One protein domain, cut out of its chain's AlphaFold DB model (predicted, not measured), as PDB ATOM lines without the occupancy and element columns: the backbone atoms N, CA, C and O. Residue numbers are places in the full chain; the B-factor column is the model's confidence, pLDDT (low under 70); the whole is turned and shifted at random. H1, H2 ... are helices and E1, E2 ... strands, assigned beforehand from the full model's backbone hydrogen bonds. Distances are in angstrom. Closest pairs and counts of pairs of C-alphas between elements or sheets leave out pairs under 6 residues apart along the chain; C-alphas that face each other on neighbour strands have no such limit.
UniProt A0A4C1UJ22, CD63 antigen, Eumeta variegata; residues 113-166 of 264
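This is residues 113 to 166 of the 264 residues of the protein "CD63 antigen" of Eumeta variegata (UniProt A0A4C1UJ22). A long, twisted hairpin of two strands, E3 and E4, reaches as an arm away from a small head, in which the short helix H1 packs on E2 of a short second hairpin, E1 and E2. The arm makes much of the length. The printed part has 54 residues, with one named helix and four named strands in the order H1 E1 E2 E3 E4; it is mostly strand, in two antiparallel sheets of two strands each. It is only just loose, close to compact, with a radius of gyration of the C-alphas of 12.1 A and spans of 37 by 25 by 17 A.

E3, residues 144 to 152, measures 20.4 A and begins at C-alpha 144 (259.222, 240.460, 293.142). E4, residues 155 to 163, measures 23.0 A and ends at C-alpha 163 (260.533, 238.980, 297.358). E1 is residues 132 to 134, 6.4 A, and E2 residues 137 to 139, 6.3 A. H1, residues 117 to 122, measures 10.8 A from C-alpha 117 (260.192, 245.314, 302.245).

The hairpin E3 and E4 is antiparallel at 152 degrees, with N 148 and O 159 at 2.9 A, within hydrogen-bond range. The closest C-alphas of E1 and E4, Ile 132 and Cys 160, are 7.2 A apart. The hairpin E1 and E2 is antiparallel at 147 degrees, with N 132 and O 139 at 2.8 A. The closest C-alphas of H1 and E2, Ala 121 and Ile 137, are 5.2 A apart. In H1, 0 of 2 O i to N i+4 pairs and 2 of 3 O i to N i+3 pairs are within range. H1 and E3 are apart.

The C-alphas farthest apart, Asp 115 and Gly 154, are 38.3 A apart. The printed part has no cut and no long link. Residues 127 to 129 are under pLDDT 70.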
ATOM      1  N   GLY A 113     261.949 248.096 299.148       87.50
ATOM      2  CA  GLY A 113     261.951 249.075 300.240       87.50
ATOM      3  C   GLY A 113     263.298 249.785 300.404       87.50
ATOM      4  O   GLY A 113     264.209 249.615 299.588       87.50
ATOM      5  N   VAL A 114     263.430 250.638 301.421       88.12
ATOM      6  CA  VAL A 114     264.666 251.404 301.646       88.12
ATOM      7  C   VAL A 114     265.712 250.489 302.273       88.12
ATOM      8  O   VAL A 114     266.754 250.238 301.671       88.12
ATOM      9  N   ASP A 115     265.406 249.962 303.450       88.69
ATOM     10  CA  ASP A 115     266.199 249.016 304.221       88.69
ATOM     11  C   ASP A 115     265.640 247.590 304.072       88.69
ATOM     12  O   ASP A 115     266.414 246.633 303.979       88.69
ATOM     13  N   SER A 116     264.310 247.453 303.982       89.00
ATOM     14  CA  SER A 116     263.598 246.178 303.821       89.00
ATOM     15  C   SER A 116     262.206 246.383 303.209       89.00
ATOM     16  O   SER A 116     261.657 247.482 303.243       89.00
ATOM     17  N   TYR A 117     261.580 245.306 302.725       86.56
ATOM     18  CA  TYR A 117     260.192 245.314 302.245       86.56
ATOM     19  C   TYR A 117     259.189 245.824 303.302       86.56
ATOM     20  O   TYR A 117     258.127 246.331 302.953       86.56
ATOM     21  N   GLU A 118     259.538 245.736 304.590       88.44
ATOM     22  CA  GLU A 118     258.725 246.232 305.708       88.44
ATOM     23  C   GLU A 118     258.526 247.754 305.689       88.44
ATOM     24  O   GLU A 118     257.542 248.248 306.240       88.44
ATOM     25  N   ASP A 119     259.394 248.505 305.003       87.12
ATOM     26  CA  ASP A 119     259.266 249.962 304.879       87.12
ATOM     27  C   ASP A 119     257.977 250.382 304.155       87.12
ATOM     28  O   ASP A 119     257.500 251.506 304.320       87.12
ATOM     29  N   TRP A 120     257.368 249.473 303.389       86.50
ATOM     30  CA  TRP A 120     256.078 249.701 302.744       86.50
ATOM     31  C   TRP A 120     254.896 249.676 303.721       86.50
ATOM     32  O   TRP A 120     253.842 250.207 303.392       86.50
ATOM     33  N   ALA A 121     255.055 249.163 304.948       85.75
ATOM     34  CA  ALA A 121     253.973 249.085 305.936       85.75
ATOM     35  C   ALA A 121     253.395 250.458 306.331       85.75
ATOM     36  O   ALA A 121     252.245 250.558 306.761       85.75
ATOM     37  N   VAL A 122     254.192 251.524 306.204       83.19
ATOM     38  CA  VAL A 122     253.784 252.903 306.522       83.19
ATOM     39  C   VAL A 122     253.345 253.700 305.290       83.19
ATOM     40  O   VAL A 122     252.819 254.808 305.426       83.19
ATOM     41  N   VAL A 123     253.549 253.152 304.090       78.44
ATOM     42  CA  VAL A 123     253.213 253.795 302.819       78.44
ATOM     43  C   VAL A 123     251.839 253.309 302.379       78.44
ATOM     44  O   VAL A 123     251.575 252.115 302.313       78.44
ATOM     45  N   ARG A 124     250.928 254.238 302.075       74.81
ATOM     46  CA  ARG A 124     249.609 253.856 301.557       74.81
ATOM     47  C   ARG A 124     249.758 253.408 300.100       74.81
ATOM     48  O   ARG A 124     250.249 254.215 299.307       74.81
ATOM     49  N   PRO A 125     249.325 252.189 299.737       72.38
ATOM     50  CA  PRO A 125     249.392 251.738 298.357       72.38
ATOM     51  C   PRO A 125     248.513 252.625 297.459       72.38
ATOM     52  O   PRO A 125     247.496 253.168 297.917       72.38
ATOM     53  N   PRO A 126     248.892 252.815 296.183       70.00
ATOM     54  CA  PRO A 126     248.081 253.556 295.231       70.00
ATOM     55  C   PRO A 126     246.713 252.885 295.049       70.00
ATOM     56  O   PRO A 126     246.586 251.664 295.029       70.00
ATOM     57  N   VAL A 127     245.677 253.711 294.877       64.75
ATOM     58  CA  VAL A 127     244.256 253.301 294.805       64.75
ATOM     59  C   VAL A 127     243.968 252.343 293.631       64.75
ATOM     60  O   VAL A 127     242.913 251.722 293.575       64.75
ATOM     61  N   SER A 128     244.913 252.216 292.699       63.50
ATOM     62  CA  SER A 128     244.822 251.438 291.464       63.50
ATOM     63  C   SER A 128     244.975 249.920 291.632       63.50
ATOM     64  O   SER A 128     244.858 249.211 290.640       63.50
ATOM     65  N   GLY A 129     245.227 249.409 292.844       57.38
ATOM     66  CA  GLY A 129     245.200 247.965 293.131       57.38
ATOM     67  C   GLY A 129     246.340 247.140 292.516       57.38
ATOM     68  O   GLY A 129     246.213 245.927 292.411       57.38
ATOM     69  N   SER A 130     247.435 247.778 292.101       70.12
ATOM     70  CA  SER A 130     248.651 247.114 291.616       70.12
ATOM     71  C   SER A 130     249.625 246.907 292.782       70.12
ATOM     72  O   SER A 130     250.124 247.897 293.335       70.12
ATOM     73  N   GLY A 131     249.872 245.662 293.174       77.75
ATOM     74  CA  GLY A 131     250.827 245.317 294.220       77.75
ATOM     75  C   GLY A 131     250.650 243.896 294.749       77.75
ATOM     76  O   GLY A 131     249.619 243.257 294.548       77.75
ATOM     77  N   ILE A 132     251.667 243.427 295.462       84.00
ATOM     78  CA  ILE A 132     251.734 242.096 296.060       84.00
ATOM     79  C   ILE A 132     251.498 242.240 297.565       84.00
ATOM     80  O   ILE A 132     252.230 242.967 298.238       84.00
ATOM     81  N   ASP A 133     250.507 241.536 298.106       85.19
ATOM     82  CA  ASP A 133     250.227 241.530 299.543       85.19
ATOM     83  C   ASP A 133     251.025 240.432 300.260       85.19
ATOM     84  O   ASP A 133     250.851 239.240 300.010       85.19
ATOM     85  N   VAL A 134     251.883 240.829 301.201       82.19
ATOM     86  CA  VAL A 134     252.688 239.920 302.029       82.19
ATOM     87  C   VAL A 134     252.591 240.352 303.487       82.19
ATOM     88  O   VAL A 134     252.929 241.481 303.824       82.19
ATOM     89  N   ASN A 135     252.149 239.467 304.388       83.88
ATOM     90  CA  ASN A 135     252.060 239.744 305.834       83.88
ATOM     91  C   ASN A 135     251.292 241.042 306.199       83.88
ATOM     92  O   ASN A 135     251.701 241.763 307.106       83.88
ATOM     93  N   ASN A 136     250.171 241.334 305.522       85.31
ATOM     94  CA  ASN A 136     249.399 242.589 305.640       85.31
ATOM     95  C   ASN A 136     250.141 243.860 305.173       85.31
ATOM     96  O   ASN A 136     249.767 244.966 305.566       85.31
ATOM     97  N   ILE A 137     251.180 243.717 304.348       87.12
ATOM     98  CA  ILE A 137     251.914 244.819 303.726       87.12
ATOM     99  C   ILE A 137     251.781 244.677 302.212       87.12
ATOM    100  O   ILE A 137     252.170 243.653 301.652       87.12
ATOM    101  N   THR A 138     251.257 245.705 301.550       86.75
ATOM    102  CA  THR A 138     251.198 245.767 300.086       86.75
ATOM    103  C   THR A 138     252.498 246.365 299.561       86.75
ATOM    104  O   THR A 138     252.831 247.505 299.889       86.75
ATOM    105  N   VAL A 139     253.238 245.609 298.752       86.88
ATOM    106  CA  VAL A 139     254.475 246.067 298.106       86.88
ATOM    107  C   VAL A 139     254.276 246.238 296.595       86.88
ATOM    108  O   VAL A 139     253.389 245.603 296.023       86.88
ATOM    109  N   PRO A 140     255.084 247.064 295.911       86.00
ATOM    110  CA  PRO A 140     255.075 247.143 294.451       86.00
ATOM    111  C   PRO A 140     255.379 245.803 293.773       86.00
ATOM    112  O   PRO A 140     256.181 245.021 294.281       86.00
ATOM    113  N   ASP A 141     254.855 245.592 292.564       83.94
ATOM    114  CA  ASP A 141     255.159 244.392 291.765       83.94
ATOM    115  C   ASP A 141     256.663 244.263 291.449       83.94
ATOM    116  O   ASP A 141     257.205 243.159 291.385       83.94
ATOM    117  N   SER A 142     257.378 245.392 291.352       84.06
ATOM    118  CA  SER A 142     258.835 245.437 291.164       84.06
ATOM    119  C   SER A 142     259.642 244.870 292.341       84.06
ATOM    120  O   SER A 142     260.827 244.585 292.183       84.06
ATOM    121  N   CYS A 143     259.025 244.651 293.509       87.94
ATOM    122  CA  CYS A 143     259.661 243.967 294.638       87.94
ATOM    123  C   CYS A 143     259.779 242.446 294.451       87.94
ATOM    124  O   CYS A 143     260.429 241.783 295.272       87.94
ATOM    125  N   CYS A 144     259.156 241.883 293.413       88.94
ATOM    126  CA  CYS A 144     259.222 240.460 293.142       88.94
ATOM    127  C   CYS A 144     260.564 240.059 292.522       88.94
ATOM    128  O   CYS A 144     260.949 240.550 291.466       88.94
ATOM    129  N   ALA A 145     261.269 239.132 293.167       87.94
ATOM    130  CA  ALA A 145     262.519 238.570 292.665       87.94
ATOM    131  C   ALA A 145     262.295 237.341 291.775       87.94
ATOM    132  O   ALA A 145     263.125 237.047 290.918       87.94
ATOM    133  N   GLU A 146     261.214 236.599 292.016       87.81
ATOM    134  CA  GLU A 146     260.882 235.378 291.286       87.81
ATOM    135  C   GLU A 146     259.363 235.205 291.232       87.81
ATOM    136  O   GLU A 146     258.703 235.133 292.275       87.81
ATOM    137  N   SER A 147     258.822 235.153 290.014       86.00
ATOM    138  CA  SER A 147     257.409 234.898 289.747       86.00
ATOM    139  C   SER A 147     257.193 233.478 289.223       86.00
ATOM    140  O   SER A 147     258.028 232.934 288.497       86.00
ATOM    141  N   GLN A 148     256.060 232.882 289.586       84.44
ATOM    142  CA  GLN A 148     255.544 231.673 288.951       84.44
ATOM    143  C   GLN A 148     254.359 232.032 288.065       84.44
ATOM    144  O   GLN A 148     253.549 232.892 288.417       84.44
ATOM    145  N   TYR A 149     254.258 231.351 286.926       80.62
ATOM    146  CA  TYR A 149     253.058 231.395 286.107       80.62
ATOM    147  C   TYR A 149     252.163 230.228 286.520       80.62
ATOM    148  O   TYR A 149     252.592 229.072 286.510       80.62
ATOM    149  N   GLU A 150     250.920 230.519 286.877       79.19
ATOM    150  CA  GLU A 150     249.911 229.492 287.105       79.19
ATOM    151  C   GLU A 150     248.691 229.784 286.236       79.19
ATOM    152  O   GLU A 150     248.238 230.923 286.128       79.19
ATOM    153  N   VAL A 151     248.184 228.754 285.552       78.69
ATOM    154  CA  VAL A 151     246.991 228.872 284.709       78.69
ATOM    155  C   VAL A 151     245.811 228.313 285.484       78.69
ATOM    156  O   VAL A 151     245.639 227.096 285.565       78.69
ATOM    157  N   VAL A 152     244.984 229.203 286.024       77.94
ATOM    158  CA  VAL A 152     243.736 228.844 286.707       77.94
ATOM    159  C   VAL A 152     242.578 229.258 285.804       77.94
ATOM    160  O   VAL A 152     242.494 230.407 285.380       77.94
ATOM    161  N   ASP A 153     241.716 228.306 285.437       80.69
ATOM    162  CA  ASP A 153     240.548 228.527 284.565       80.69
ATOM    163  C   ASP A 153     240.852 229.226 283.219       80.69
ATOM    164  O   ASP A 153     240.028 229.955 282.666       80.69
ATOM    165  N   GLY A 154     242.039 228.980 282.652       78.81
ATOM    166  CA  GLY A 154     242.460 229.556 281.368       78.81
ATOM    167  C   GLY A 154     242.958 231.004 281.447       78.81
ATOM    168  O   GLY A 154     243.197 231.610 280.405       78.81
ATOM    169  N   VAL A 155     243.130 231.544 282.657       78.69
ATOM    170  CA  VAL A 155     243.751 232.847 282.914       78.69
ATOM    171  C   VAL A 155     245.168 232.623 283.444       78.69
ATOM    172  O   VAL A 155     245.361 231.886 284.408       78.69
ATOM    173  N   GLU A 156     246.159 233.244 282.803       75.50
ATOM    174  CA  GLU A 156     247.544 233.264 283.283       75.50
ATOM    175  C   GLU A 156     247.659 234.249 284.455       75.50
ATOM    176  O   GLU A 156     247.539 235.462 284.270       75.50
ATOM    177  N   LEU A 157     247.877 233.732 285.665       75.25
ATOM    178  CA  LEU A 157     248.251 234.529 286.830       75.25
ATOM    179  C   LEU A 157     249.775 234.522 286.986       75.25
ATOM    180  O   LEU A 157     250.406 233.466 286.982       75.25
ATOM    181  N   ASN A 158     250.350 235.711 287.167       77.00
ATOM    182  CA  ASN A 158     251.728 235.875 287.611       77.00
ATOM    183  C   ASN A 158     251.721 236.071 289.124       77.00
ATOM    184  O   ASN A 158     251.425 237.163 289.608       77.00
ATOM    185  N   GLU A 159     252.042 235.019 289.869       82.44
ATOM    186  CA  GLU A 159     252.161 235.097 291.321       82.44
ATOM    187  C   GLU A 159     253.614 235.308 291.728       82.44
ATOM    188  O   GLU A 159     254.529 234.662 291.210       82.44
ATOM    189  N   CYS A 160     253.842 236.203 292.685       85.00
ATOM    190  CA  CYS A 160     255.169 236.383 293.243       85.00
ATOM    191  C   CYS A 160     255.469 235.310 294.293       85.00
ATOM    192  O   CYS A 160     254.831 235.269 295.343       85.00
ATOM    193  N   VAL A 161     256.480 234.479 294.041       86.69
ATOM    194  CA  VAL A 161     256.889 233.405 294.963       86.69
ATOM    195  C   VAL A 161     257.943 233.903 295.949       86.69
ATOM    196  O   VAL A 161     258.036 233.418 297.079       86.69
ATOM    197  N   LYS A 162     258.761 234.879 295.536       88.50
ATOM    198  CA  LYS A 162     259.890 235.360 296.334       88.50
ATOM    199  C   LYS A 162     260.108 236.855 296.179       88.50
ATOM    200  O   LYS A 162     260.278 237.351 295.070       88.50
ATOM    201  N   LEU A 163     260.202 237.555 297.307       88.81
ATOM    202  CA  LEU A 163     260.533 238.980 297.358       88.81
ATOM    203  C   LEU A 163     262.047 239.197 297.447       88.81
ATOM    204  O   LEU A 163     262.794 238.360 297.970       88.81
ATOM    205  N   TYR A 164     262.505 240.364 296.992       88.69
ATOM    206  CA  TYR A 164     263.867 240.807 297.272       88.69
ATOM    207  C   TYR A 164     264.076 241.010 298.778       88.69
ATOM    208  O   TYR A 164     263.456 241.864 299.400       88.69
ATOM    209  N   ALA A 165     265.014 240.252 299.351       83.75
ATOM    210  CA  ALA A 165     265.357 240.340 300.772       83.75
ATOM    211  C   ALA A 165     266.190 241.583 301.139       83.75
ATOM    212  O   ALA A 165     266.310 241.916 302.313       83.75
ATOM    213  N   ASN A 166     266.805 242.245 300.153       88.38
ATOM    214  CA  ASN A 166     267.658 243.410 300.378       88.38
ATOM    215  C   ASN A 166     266.889 244.704 300.097       88.38
ATOM    216  O   ASN A 166     266.290 244.836 299.024       88.38
TER     217      ASN A 166